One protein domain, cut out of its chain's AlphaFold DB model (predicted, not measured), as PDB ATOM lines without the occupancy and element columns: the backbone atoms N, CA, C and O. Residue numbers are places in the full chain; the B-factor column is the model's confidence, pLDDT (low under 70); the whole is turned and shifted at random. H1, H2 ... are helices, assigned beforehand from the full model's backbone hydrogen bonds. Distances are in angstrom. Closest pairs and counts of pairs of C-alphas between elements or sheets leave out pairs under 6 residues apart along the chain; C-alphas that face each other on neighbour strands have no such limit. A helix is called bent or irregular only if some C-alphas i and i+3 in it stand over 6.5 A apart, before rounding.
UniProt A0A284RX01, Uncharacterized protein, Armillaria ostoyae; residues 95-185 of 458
ATOM      1  N   ILE A  95     183.402 129.387 174.726       97.94
ATOM      2  CA  ILE A  95     182.266 130.114 175.323       97.94
ATOM      3  C   ILE A  95     181.772 131.225 174.391       97.94
ATOM      4  O   ILE A  95     182.555 131.762 173.612       97.94
ATOM      5  N   SER A  96     180.492 131.591 174.451       97.94
ATOM      6  CA  SER A  96     179.979 132.749 173.699       97.94
ATOM      7  C   SER A  96     180.566 134.065 174.217       97.94
ATOM      8  O   SER A  96     181.000 134.126 175.373       97.94
ATOM      9  N   SER A  97     180.556 135.126 173.400       97.81
ATOM     10  CA  SER A  97     180.907 136.484 173.865       97.81
ATOM     11  C   SER A  97     180.063 136.901 175.071       97.81
ATOM     12  O   SER A  97     180.610 137.316 176.087       97.81
ATOM     13  N   ALA A  98     178.750 136.660 175.027       97.62
ATOM     14  CA  ALA A  98     177.841 136.984 176.126       97.62
ATOM     15  C   ALA A  98     178.220 136.298 177.454       97.62
ATOM     16  O   ALA A  98     178.112 136.909 178.517       97.62
ATOM     17  N   LEU A  99     178.671 135.035 177.417       98.06
ATOM     18  CA  LEU A  99     179.161 134.361 178.622       98.06
ATOM     19  C   LEU A  99     180.537 134.889 179.029       98.06
ATOM     20  O   LEU A  99     180.760 135.071 180.220       98.06
ATOM     21  N   ALA A 100     181.440 135.147 178.081       98.44
ATOM     22  CA  ALA A 100     182.749 135.728 178.373       98.44
ATOM     23  C   ALA A 100     182.624 137.084 179.083       98.44
ATOM     24  O   ALA A 100     183.331 137.328 180.057       98.44
ATOM     25  N   ASP A 101     181.679 137.914 178.647       98.31
ATOM     26  CA  ASP A 101     181.419 139.264 179.153       98.31
ATOM     27  C   ASP A 101     180.643 139.291 180.475       98.31
ATOM     28  O   ASP A 101     180.513 140.350 181.091       98.31
ATOM     29  N   ALA A 102     180.143 138.144 180.945       98.25
ATOM     30  CA  ALA A 102     179.380 138.061 182.181       98.25
ATOM     31  C   ALA A 102     180.246 138.470 183.394       98.25
ATOM     32  O   ALA A 102     181.245 137.799 183.681       98.25
ATOM     33  N   PRO A 103     179.869 139.517 184.157       97.75
ATOM     34  CA  PRO A 103     180.639 139.941 185.322       97.75
ATOM     35  C   PRO A 103     180.589 138.895 186.438       97.75
ATOM     36  O   PRO A 103     179.508 138.472 186.867       97.75
ATOM     37  N   CYS A 104     181.748 138.510 186.975       97.62
ATOM     38  CA  CYS A 104     181.814 137.499 188.030       97.62
ATOM     39  C   CYS A 104     181.121 137.944 189.322       97.62
ATOM     40  O   CYS A 104     180.624 137.087 190.054       97.62
ATOM     41  N   ALA A 105     181.035 139.251 189.609       96.62
ATOM     42  CA  ALA A 105     180.301 139.736 190.781       96.62
ATOM     43  C   ALA A 105     178.803 139.401 190.712       96.62
ATOM     44  O   ALA A 105     178.201 139.108 191.742       96.62
ATOM     45  N   HIS A 106     178.216 139.391 189.510       97.06
ATOM     46  CA  HIS A 106     176.813 139.023 189.312       97.06
ATOM     47  C   HIS A 106     176.599 137.508 189.441       97.06
ATOM     48  O   HIS A 106     175.618 137.071 190.035       97.06
ATOM     49  N   LEU A 107     177.532 136.704 188.927       96.69
ATOM     50  CA  LEU A 107     177.464 135.241 189.026       96.69
ATOM     51  C   LEU A 107     177.702 134.734 190.457       96.69
ATOM     52  O   LEU A 107     177.180 133.690 190.851       96.69
ATOM     53  N   GLY A 108     178.522 135.445 191.234       96.50
ATOM     54  CA  GLY A 108     179.024 134.961 192.513       96.50
ATOM     55  C   GLY A 108     179.974 133.767 192.356       96.50
ATOM     56  O   GLY A 108     180.189 133.227 191.272       96.50
ATOM     57  N   VAL A 109     180.577 133.334 193.464       94.62
ATOM     58  CA  VAL A 109     181.564 132.238 193.440       94.62
ATOM     59  C   VAL A 109     180.943 130.921 192.960       94.62
ATOM     60  O   VAL A 109     181.569 130.199 192.185       94.62
ATOM     61  N   ASP A 110     179.722 130.622 193.407       92.81
ATOM     62  CA  ASP A 110     179.001 129.410 193.018       92.81
ATOM     63  C   ASP A 110     178.619 129.431 191.535       92.81
ATOM     64  O   ASP A 110     178.890 128.457 190.835       92.81
ATOM     65  N   GLY A 111     178.091 130.552 191.028       96.25
ATOM     66  CA  GLY A 111     177.724 130.682 189.619       96.25
ATOM     67  C   GLY A 111     178.932 130.606 188.685       96.25
ATOM     68  O   GLY A 111     178.868 129.946 187.650       96.25
ATOM     69  N   VAL A 112     180.075 131.193 189.064       96.94
ATOM     70  CA  VAL A 112     181.325 131.034 188.295       96.94
ATOM     71  C   VAL A 112     181.742 129.562 188.238       96.94
ATOM     72  O   VAL A 112     182.066 129.057 187.163       96.94
ATOM     73  N   LEU A 113     181.715 128.847 189.369       94.50
ATOM     74  CA  LEU A 113     182.063 127.424 189.390       94.50
ATOM     75  C   LEU A 113     181.091 126.584 188.552       94.50
ATOM     76  O   LEU A 113     181.525 125.681 187.841       94.50
ATOM     77  N   GLU A 114     179.797 126.887 188.615       95.44
ATOM     78  CA  GLU A 114     178.767 126.224 187.816       95.44
ATOM     79  C   GLU A 114     179.042 126.374 186.315       95.44
ATOM     80  O   GLU A 114     179.046 125.378 185.589       95.44
ATOM     81  N   LYS A 115     179.349 127.590 185.849       97.06
ATOM     82  CA  LYS A 115     179.689 127.832 184.440       97.06
ATOM     83  C   LYS A 115     180.985 127.133 184.031       97.06
ATOM     84  O   LYS A 115     181.013 126.503 182.978       97.06
ATOM     85  N   LEU A 116     182.022 127.151 184.875       95.31
ATOM     86  CA  LEU A 116     183.261 126.397 184.624       95.31
ATOM     87  C   LEU A 116     182.987 124.896 184.483       95.31
ATOM     88  O   LEU A 116     183.470 124.265 183.545       95.31
ATOM     89  N   ASN A 117     182.188 124.333 185.388       92.50
ATOM     90  CA  ASN A 117     181.788 122.933 185.353       92.50
ATOM     91  C   ASN A 117     181.039 122.579 184.069       92.50
ATOM     92  O   ASN A 117     181.396 121.599 183.415       92.50
ATOM     93  N   ALA A 118     180.050 123.395 183.697       93.81
ATOM     94  CA  ALA A 118     179.252 123.203 182.493       93.81
ATOM     95  C   ALA A 118     180.117 123.241 181.222       93.81
ATOM     96  O   ALA A 118     180.024 122.343 180.389       93.81
ATOM     97  N   THR A 119     181.008 124.229 181.097       94.50
ATOM     98  CA  THR A 119     181.884 124.380 179.924       94.50
ATOM     99  C   THR A 119     182.961 123.295 179.846       94.50
ATOM    100  O   THR A 119     183.305 122.839 178.758       94.50
ATOM    101  N   LEU A 120     183.510 122.868 180.988       92.31
ATOM    102  CA  LEU A 120     184.629 121.918 181.053       92.31
ATOM    103  C   LEU A 120     184.183 120.468 181.291       92.31
ATOM    104  O   LEU A 120     185.033 119.599 181.499       92.31
ATOM    105  N   GLY A 121     182.879 120.184 181.291       89.88
ATOM    106  CA  GLY A 121     182.356 118.835 181.530       89.88
ATOM    107  C   GLY A 121     182.789 118.261 182.884       89.88
ATOM    108  O   GLY A 121     183.139 117.086 182.985       89.88
ATOM    109  N   THR A 122     182.840 119.102 183.921       87.88
ATOM    110  CA  THR A 122     183.217 118.704 185.290       87.88
ATOM    111  C   THR A 122     182.053 118.901 186.260       87.88
ATOM    112  O   THR A 122     181.053 119.530 185.938       87.88
ATOM    113  N   SER A 123     182.153 118.318 187.454       86.00
ATOM    114  CA  SER A 123     181.119 118.377 188.500       86.00
ATOM    115  C   SER A 123     181.718 118.756 189.857       86.00
ATOM    116  O   SER A 123     181.341 118.239 190.913       86.00
ATOM    117  N   TYR A 124     182.718 119.640 189.842       83.12
ATOM    118  CA  TYR A 124     183.386 120.069 191.061       83.12
ATOM    119  C   TYR A 124     182.446 120.921 191.919       83.12
ATOM    120  O   TYR A 124     181.780 121.823 191.435       83.12
ATOM    121  N   ASN A 125     182.400 120.672 193.221       79.44
ATOM    122  CA  ASN A 125     181.751 121.563 194.177       79.44
ATOM    123  C   ASN A 125     182.817 122.394 194.900       79.44
ATOM    124  O   ASN A 125     184.008 122.098 194.807       79.44
ATOM    125  N   LEU A 126     182.426 123.409 195.674       72.00
ATOM    126  CA  LEU A 126     183.403 124.243 196.386       72.00
ATOM    127  C   LEU A 126     184.332 123.436 197.308       72.00
ATOM    128  O   LEU A 126     185.474 123.837 197.530       72.00
ATOM    129  N   ARG A 127     183.873 122.286 197.820       62.38
ATOM    130  CA  ARG A 127     184.648 121.371 198.671       62.38
ATOM    131  C   ARG A 127     185.446 120.328 197.875       62.38
ATOM    132  O   ARG A 127     186.202 119.578 198.496       62.38
ATOM    133  N   SER A 128     185.290 120.254 196.551       59.78
ATOM    134  CA  SER A 128     185.984 119.282 195.710       59.78
ATOM    135  C   SER A 128     187.486 119.511 195.775       59.78
ATOM    136  O   SER A 128     187.989 120.610 195.553       59.78
ATOM    137  N   LYS A 129     188.205 118.429 196.079       58.16
ATOM    138  CA  LYS A 129     189.658 118.369 195.984       58.16
ATOM    139  C   LYS A 129     189.990 118.146 194.516       58.16
ATOM    140  O   LYS A 129     189.718 117.058 194.009       58.16
ATOM    141  N   ILE A 130     190.597 119.113 193.840       55.69
ATOM    142  CA  ILE A 130     191.326 118.772 192.620       55.69
ATOM    143  C   ILE A 130     192.568 117.972 193.087       55.69
ATOM    144  O   ILE A 130     193.528 118.539 193.577       55.69
ATOM    145  N   LEU A 131     192.413 116.637 193.109       49.94
ATOM    146  CA  LEU A 131     193.345 115.503 193.307       49.94
ATOM    147  C   LEU A 131     194.346 115.457 194.519       49.94
ATOM    148  O   LEU A 131     195.432 116.017 194.477       49.94
ATOM    149  N   ARG A 132     194.031 114.551 195.485       44.59
ATOM    150  CA  ARG A 132     194.842 113.854 196.554       44.59
ATOM    151  C   ARG A 132     195.125 114.552 197.925       44.59
ATOM    152  O   ARG A 132     194.806 115.720 198.089       44.59
ATOM    153  N   PRO A 133     195.419 113.796 199.027       45.91
ATOM    154  CA  PRO A 133     194.450 113.578 200.116       45.91
ATOM    155  C   PRO A 133     194.547 114.540 201.314       45.91
ATOM    156  O   PRO A 133     193.573 114.648 202.063       45.91
ATOM    157  N   LEU A 134     195.662 115.245 201.495       45.78
ATOM    158  CA  LEU A 134     195.987 115.984 202.719       45.78
ATOM    159  C   LEU A 134     196.229 117.461 202.395       45.78
ATOM    160  O   LEU A 134     197.355 117.895 202.201       45.78
ATOM    161  N   GLY A 135     195.146 118.228 202.310       44.78
ATOM    162  CA  GLY A 135     195.211 119.672 202.106       44.78
ATOM    163  C   GLY A 135     193.838 120.233 201.770       44.78
ATOM    164  O   GLY A 135     193.275 119.951 200.718       44.78
ATOM    165  N   LYS A 136     193.248 120.976 202.702       50.12
ATOM    166  CA  LYS A 136     191.914 121.567 202.572       50.12
ATOM    167  C   LYS A 136     192.057 122.927 201.876       50.12
ATOM    168  O   LYS A 136     192.158 123.939 202.557       50.12
ATOM    169  N   THR A 137     192.055 122.953 200.541       52.19
ATOM    170  CA  THR A 137     192.003 124.211 199.772       52.19
ATOM    171  C   THR A 137     190.802 124.199 198.837       52.19
ATOM    172  O   THR A 137     190.684 123.367 197.946       52.19
ATOM    173  N   ILE A 138     189.886 125.122 199.111       69.75
ATOM    174  CA  ILE A 138     188.531 125.224 198.565       69.75
ATOM    175  C   ILE A 138     188.623 126.012 197.250       69.75
ATOM    176  O   ILE A 138     189.294 127.051 197.221       69.75
ATOM    177  N   LEU A 139     187.949 125.565 196.184       79.06
ATOM    178  CA  LEU A 139     187.834 126.297 194.905       79.06
ATOM    179  C   LEU A 139     187.368 127.748 195.110       79.06
ATOM    180  O   LEU A 139     187.823 128.672 194.444       79.06
ATOM    181  N   HIS A 140     186.581 127.979 196.157       82.81
ATOM    182  CA  HIS A 140     186.236 129.306 196.652       82.81
ATOM    183  C   HIS A 140     187.442 130.252 196.785       82.81
ATOM    184  O   HIS A 140     187.361 131.422 196.438       82.81
ATOM    185  N   SER A 141     188.586 129.764 197.271       85.56
ATOM    186  CA  SER A 141     189.762 130.604 197.506       85.56
ATOM    187  C   SER A 141     190.435 131.090 196.220       85.56
ATOM    188  O   SER A 141     191.166 132.077 196.287       85.56
ATOM    189  N   ILE A 142     190.273 130.384 195.095       89.38
ATOM    190  CA  ILE A 142     190.814 130.808 193.795       89.38
ATOM    191  C   ILE A 142     189.799 131.637 193.010       89.38
ATOM    192  O   ILE A 142     190.210 132.542 192.302       89.38
ATOM    193  N   LEU A 143     188.497 131.394 193.194       92.88
ATOM    194  CA  LEU A 143     187.428 132.121 192.499       92.88
ATOM    195  C   LEU A 143     187.059 133.455 193.165       92.88
ATOM    196  O   LEU A 143     186.768 134.427 192.476       92.88
ATOM    197  N   LYS A 144     187.101 133.535 194.503       92.75
ATOM    198  CA  LYS A 144     186.705 134.738 195.256       92.75
ATOM    199  C   LYS A 144     187.429 136.022 194.819       92.75
ATOM    200  O   LYS A 144     186.745 137.041 194.729       92.75
ATOM    201  N   PRO A 145     188.753 136.029 194.555       94.81
ATOM    202  CA  PRO A 145     189.432 137.233 194.081       94.81
ATOM    203  C   PRO A 145     188.836 137.789 192.785       94.81
ATOM    204  O   PRO A 145     188.638 138.996 192.712       94.81
ATOM    205  N   TYR A 146     188.488 136.929 191.823       95.44
ATOM    206  CA  TYR A 146     187.900 137.354 190.548       95.44
ATOM    207  C   TYR A 146     186.504 137.960 190.728       95.44
ATOM    208  O   TYR A 146     186.190 139.015 190.190       95.44
ATOM    209  N   VAL A 147     185.678 137.341 191.578       96.50
ATOM    210  CA  VAL A 147     184.352 137.873 191.940       96.50
ATOM    211  C   VAL A 147     184.475 139.227 192.647       96.50
ATOM    212  O   VAL A 147     183.708 140.140 192.370       96.50
ATOM    213  N   THR A 148     185.454 139.371 193.546       96.69
ATOM    214  CA  THR A 148     185.654 140.603 194.335       96.69
ATOM    215  C   THR A 148     186.169 141.757 193.474       96.69
ATOM    216  O   THR A 148     185.768 142.895 193.688       96.69
ATOM    217  N   GLN A 149     187.040 141.467 192.504       95.81
ATOM    218  CA  GLN A 149     187.548 142.446 191.535       95.81
ATOM    219  C   GLN A 149     186.543 142.750 190.418       95.81
ATOM    220  O   GLN A 149     186.756 143.681 189.649       95.81
ATOM    221  N   ASN A 150     185.431 142.007 190.370       95.62
ATOM    222  CA  ASN A 150     184.443 142.060 189.302       95.62
ATOM    223  C   ASN A 150     185.056 141.796 187.915       95.62
ATOM    224  O   ASN A 150     184.676 142.425 186.929       95.62
ATOM    225  N   ASP A 151     185.997 140.851 187.853       96.75
ATOM    226  CA  ASP A 151     186.523 140.355 186.585       96.75
ATOM    227  C   ASP A 151     185.397 139.680 185.791       96.75
ATOM    228  O   ASP A 151     184.442 139.144 186.362       96.75
ATOM    229  N   ASP A 152     185.495 139.676 184.468       98.19
ATOM    230  CA  ASP A 152     184.548 138.941 183.634       98.19
ATOM    231  C   ASP A 152     184.864 137.439 183.592       98.19
ATOM    232  O   ASP A 152     185.973 136.985 183.903       98.19
ATOM    233  N   PHE A 153     183.861 136.634 183.244       98.62
ATOM    234  CA  PHE A 153     184.001 135.183 183.230       98.62
ATOM    235  C   PHE A 153     185.040 134.709 182.208       98.62
ATOM    236  O   PHE A 153     185.760 133.750 182.491       98.62
ATOM    237  N   GLY A 154     185.170 135.379 181.058       98.31
ATOM    238  CA  GLY A 154     186.184 135.070 180.047       98.31
ATOM    239  C   GLY A 154     187.598 135.137 180.620       98.31
ATOM    240  O   GLY A 154     188.401 134.223 180.421       98.31
ATOM    241  N   THR A 155     187.881 136.155 181.429       97.69
ATOM    242  CA  THR A 155     189.168 136.335 182.105       97.69
ATOM    243  C   THR A 155     189.436 135.179 183.059       97.69
ATOM    244  O   THR A 155     190.480 134.527 182.957       97.69
ATOM    245  N   VAL A 156     188.486 134.854 183.940       97.38
ATOM    246  CA  VAL A 156     188.615 133.708 184.861       97.38
ATOM    247  C   VAL A 156     188.824 132.408 184.090       97.38
ATOM    248  O   VAL A 156     189.683 131.593 184.438       97.38
ATOM    249  N   TYR A 157     188.061 132.228 183.016       98.06
ATOM    250  CA  TYR A 157     188.101 131.041 182.187       98.06
ATOM    251  C   TYR A 157     189.473 130.848 181.532       98.06
ATOM    252  O   TYR A 157     190.053 129.768 181.664       98.06
ATOM    253  N   SER A 158     190.051 131.890 180.926       96.88
ATOM    254  CA  SER A 158     191.416 131.851 180.380       96.88
ATOM    255  C   SER A 158     192.474 131.527 181.432       96.88
ATOM    256  O   SER A 158     193.410 130.777 181.153       96.88
ATOM    257  N   HIS A 159     192.336 132.061 182.649       95.69
ATOM    258  CA  HIS A 159     193.322 131.851 183.712       95.69
ATOM    259  C   HIS A 159     193.311 130.426 184.265       95.69
ATOM    260  O   HIS A 159     194.358 129.905 184.655       95.69
ATOM    261  N   LEU A 160     192.138 129.792 184.318       94.62
ATOM    262  CA  LEU A 160     191.965 128.508 184.996       94.62
ATOM    263  C   LEU A 160     191.908 127.315 184.036       94.62
ATOM    264  O   LEU A 160     192.434 126.254 184.383       94.62
ATOM    265  N   ARG A 161     191.346 127.473 182.827       94.00
ATOM    266  CA  ARG A 161     191.182 126.384 181.843       94.00
ATOM    267  C   ARG A 161     192.470 125.593 181.583       94.00
ATOM    268  O   ARG A 161     192.390 124.363 181.606       94.00
ATOM    269  N   PRO A 162     193.650 126.213 181.369       91.12
ATOM    270  CA  PRO A 162     194.867 125.463 181.049       91.12
ATOM    271  C   PRO A 162     195.332 124.519 182.163       91.12
ATOM    272  O   PRO A 162     196.108 123.605 181.896       91.12
ATOM    273  N   TYR A 163     194.876 124.738 183.399       88.50
ATOM    274  CA  TYR A 163     195.327 124.007 184.581       88.50
ATOM    275  C   TYR A 163     194.228 123.160 185.230       88.50
ATOM    276  O   TYR A 163     194.514 122.413 186.164       88.50
ATOM    277  N   TRP A 164     192.990 123.276 184.740       87.25
ATOM    278  CA  TRP A 164     191.785 122.799 185.420       87.25
ATOM    279  C   TRP A 164     191.792 121.300 185.731       87.25
ATOM    280  O   TRP A 164     191.346 120.894 186.800       87.25
ATOM    281  N   TYR A 165     192.318 120.482 184.816       82.56
ATOM    282  CA  TYR A 165     192.330 119.022 184.959       82.56
ATOM    283  C   TYR A 165     193.600 118.478 185.621       82.56
ATOM    284  O   TYR A 165     193.575 117.388 186.189       82.56
ATOM    285  N   ASP A 166     194.706 119.218 185.534       79.69
ATOM    286  CA  ASP A 166     196.045 118.671 185.767       79.69
ATOM    287  C   ASP A 166     196.626 119.054 187.138       79.69
ATOM    288  O   ASP A 166     197.624 118.471 187.569       79.69
ATOM    289  N   TYR A 167     196.036 120.033 187.835       79.44
ATOM    290  CA  TYR A 167     196.641 120.629 189.028       79.44
ATOM    291  C   TYR A 167     195.641 120.927 190.140       79.44
ATOM    292  O   TYR A 167     194.557 121.450 189.900       79.44
ATOM    293  N   ASP A 168     196.050 120.685 191.386       80.75
ATOM    294  CA  ASP A 168     195.303 121.148 192.550       80.75
ATOM    295  C   ASP A 168     195.286 122.689 192.654       80.75
ATOM    296  O   ASP A 168     196.140 123.389 192.106       80.75
ATOM    297  N   VAL A 169     194.333 123.234 193.416       82.50
ATOM    298  CA  VAL A 169     194.133 124.689 193.562       82.50
ATOM    299  C   VAL A 169     195.379 125.422 194.080       82.50
ATOM    300  O   VAL A 169     195.645 126.549 193.654       82.50
ATOM    301  N   ALA A 170     196.139 124.828 195.004       83.88
ATOM    302  CA  ALA A 170     197.350 125.455 195.534       83.88
ATOM    303  C   ALA A 170     198.441 125.515 194.457       83.88
ATOM    304  O   ALA A 170     199.093 126.551 194.293       83.88
ATOM    305  N   THR A 171     198.571 124.451 193.668       86.75
ATOM    306  CA  THR A 171     199.489 124.377 192.533       86.75
ATOM    307  C   THR A 171     199.116 125.371 191.432       86.75
ATOM    308  O   THR A 171     200.007 126.048 190.915       86.75
ATOM    309  N   ILE A 172     197.825 125.536 191.112       88.50
ATOM    310  CA  ILE A 172     197.364 126.549 190.141       88.50
ATOM    311  C   ILE A 172     197.766 127.951 190.609       88.50
ATOM    312  O   ILE A 172     198.423 128.684 189.871       88.50
ATOM    313  N   LYS A 173     197.430 128.311 191.856       89.69
ATOM    314  CA  LYS A 173     197.776 129.623 192.432       89.69
ATOM    315  C   LYS A 173     199.274 129.893 192.392       89.69
ATOM    316  O   LYS A 173     199.691 130.979 191.999       89.69
ATOM    317  N   HIS A 174     200.071 128.906 192.796       90.62
ATOM    318  CA  HIS A 174     201.521 129.023 192.778       90.62
ATOM    319  C   HIS A 174     202.039 129.246 191.353       90.62
ATOM    320  O   HIS A 174     202.795 130.183 191.131       90.62
ATOM    321  N   LYS A 175     201.583 128.452 190.375       90.44
ATOM    322  CA  LYS A 175     201.998 128.596 188.971       90.44
ATOM    323  C   LYS A 175     201.641 129.955 188.383       90.44
ATOM    324  O   LYS A 175     202.500 130.543 187.739       90.44
ATOM    325  N   LEU A 176     200.418 130.442 188.600       92.44
ATOM    326  CA  LEU A 176     200.002 131.754 188.094       92.44
ATOM    327  C   LEU A 176     200.887 132.866 188.665       92.44
ATOM    328  O   LEU A 176     201.394 133.685 187.906       92.44
ATOM    329  N   ARG A 177     201.140 132.851 189.981       93.88
ATOM    330  CA  ARG A 177     202.016 133.839 190.624       93.88
ATOM    331  C   ARG A 177     203.445 133.766 190.086       93.88
ATOM    332  O   ARG A 177     203.971 134.776 189.634       93.88
ATOM    333  N   THR A 178     204.042 132.576 190.099       94.88
ATOM    334  CA  THR A 178     205.429 132.371 189.666       94.88
ATOM    335  C   THR A 178     205.618 132.772 188.205       94.88
ATOM    336  O   THR A 178     206.549 133.501 187.897       94.88
ATOM    337  N   ARG A 179     204.709 132.380 187.302       94.69
ATOM    338  CA  ARG A 179     204.804 132.737 185.875       94.69
ATOM    339  C   ARG A 179     204.660 134.239 185.627       94.69
ATOM    340  O   ARG A 179     205.348 134.770 184.763       94.69
ATOM    341  N   ALA A 180     203.792 134.916 186.378       95.75
ATOM    342  CA  ALA A 180     203.649 136.366 186.291       95.75
ATOM    343  C   ALA A 180     204.914 137.100 186.773       95.75
ATOM    344  O   ALA A 180     205.342 138.072 186.152       95.75
ATOM    345  N   GLU A 181     205.517 136.633 187.871       96.50
ATOM    346  CA  GLU A 181     206.777 137.166 188.405       96.50
ATOM    347  C   GLU A 181     207.947 136.910 187.442       96.50
ATOM    348  O   GLU A 181     208.711 137.831 187.157       96.50
ATOM    349  N   GLU A 182     208.043 135.698 186.888       94.19
ATOM    350  CA  GLU A 182     209.054 135.312 185.897       94.19
ATOM    351  C   GLU A 182     208.949 136.140 184.610       94.19
ATOM    352  O   GLU A 182     209.963 136.660 184.154       94.19
ATOM    353  N   ASP A 183     207.749 136.318 184.036       94.81
ATOM    354  CA  ASP A 183     207.569 137.135 182.823       94.81
ATOM    355  C   ASP A 183     207.945 138.600 183.077       94.81
ATOM    356  O   ASP A 183     208.660 139.199 182.274       94.81
ATOM    357  N   ARG A 184     207.553 139.162 184.229       94.12
ATOM    358  CA  ARG A 184     207.936 140.530 184.607       94.12
ATOM    359  C   ARG A 184     209.452 140.673 184.758       94.12
ATOM    360  O   ARG A 184     210.022 141.622 184.222       94.12
ATOM    361  N   ALA A 185     210.093 139.750 185.474       94.81
ATOM    362  CA  ALA A 185     211.539 139.766 185.684       94.81
ATOM    363  C   ALA A 185     212.297 139.602 184.361       94.81
ATOM    364  O   ALA A 185     213.227 140.357 184.087       94.81
TER     365      ALA A 185
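What this domain is: This is residues 95 to 185 of the 458 residues of an uncharacterized protein of Armillaria ostoyae (UniProt A0A284RX01). H2 crosses both H3 and H4 at a steep tilt in a small helical body, H3 and H4 running opposite ways at a shallow tilt, with the short H1 at one end and H5 at the other, where its residues 177 to 185 stick out as a free arm. A wide loop, residues 121 to 139, joins H2 to H3. The printed part has 91 residues with five named helices, H1 to H5 in chain order, and no named strand: the class is all helix. It is compact, with a radius of gyration of the C-alphas of 13.0 A and spans of 35 by 34 by 22 A.

Where its parts are: H1, residues 97 to 100, is 4.9 A long and begins at C-alpha 97 (180.907, 136.484, 173.865). H2, residues 104 to 120, measures 17.3 A, with a kink of 75 degrees near residue 111; it is irregular, C-alphas 106 and 109 being 9.3 A apart. H3, residues 140 to 149, measures 14.2 A and is only just irregular, with C-alphas 142 and 145 6.6 A apart. H4, residues 153 to 163, measures 16.0 A and is irregular, with C-alphas 159 and 162 7.1 A apart. H5, residues 169 to 185, measures 24.3 A and ends at C-alpha 185 (211.539, 139.766, 185.684).

How they stand to each other: H4 is the hub, touching H1, H2 and H5. The closest C-alphas of H1 and H4, Ala 100 and Gly 154, are 3.9 A apart. H2 and H4 touch at a steep tilt of 43 degrees, the same way; their closest C-alphas, Cys 104 and Phe 153, are 5.8 A apart. H2 and H3 touch at a steep tilt of 50 degrees, opposite ways, closest at the C-alphas of Ala 105 and Val 147, 4.6 A. H5, with residues 172 to 176 alone, only just touches H4, with 3 pairs of C-alphas within 8 A, the closest being Tyr 163 and Ile 172 at 6.4 A; they are about perpendicular, at 80 degrees. H2 and H5 are apart. Every O i to N i+4 pair is within hydrogen-bond range in H5, against 11 of 13 in H2, 4 of 6 in H3 and 5 of 7 in H4; H1 is too short for such a pair.

The domain as a whole: The two C-alphas farthest apart, Ser 97 and Leu 134, are 38.5 A apart. The printed part has no cut, and the link from H2 to H3 is long, at 19 residues. The model's pLDDT is under 70 at residues 127 to 138.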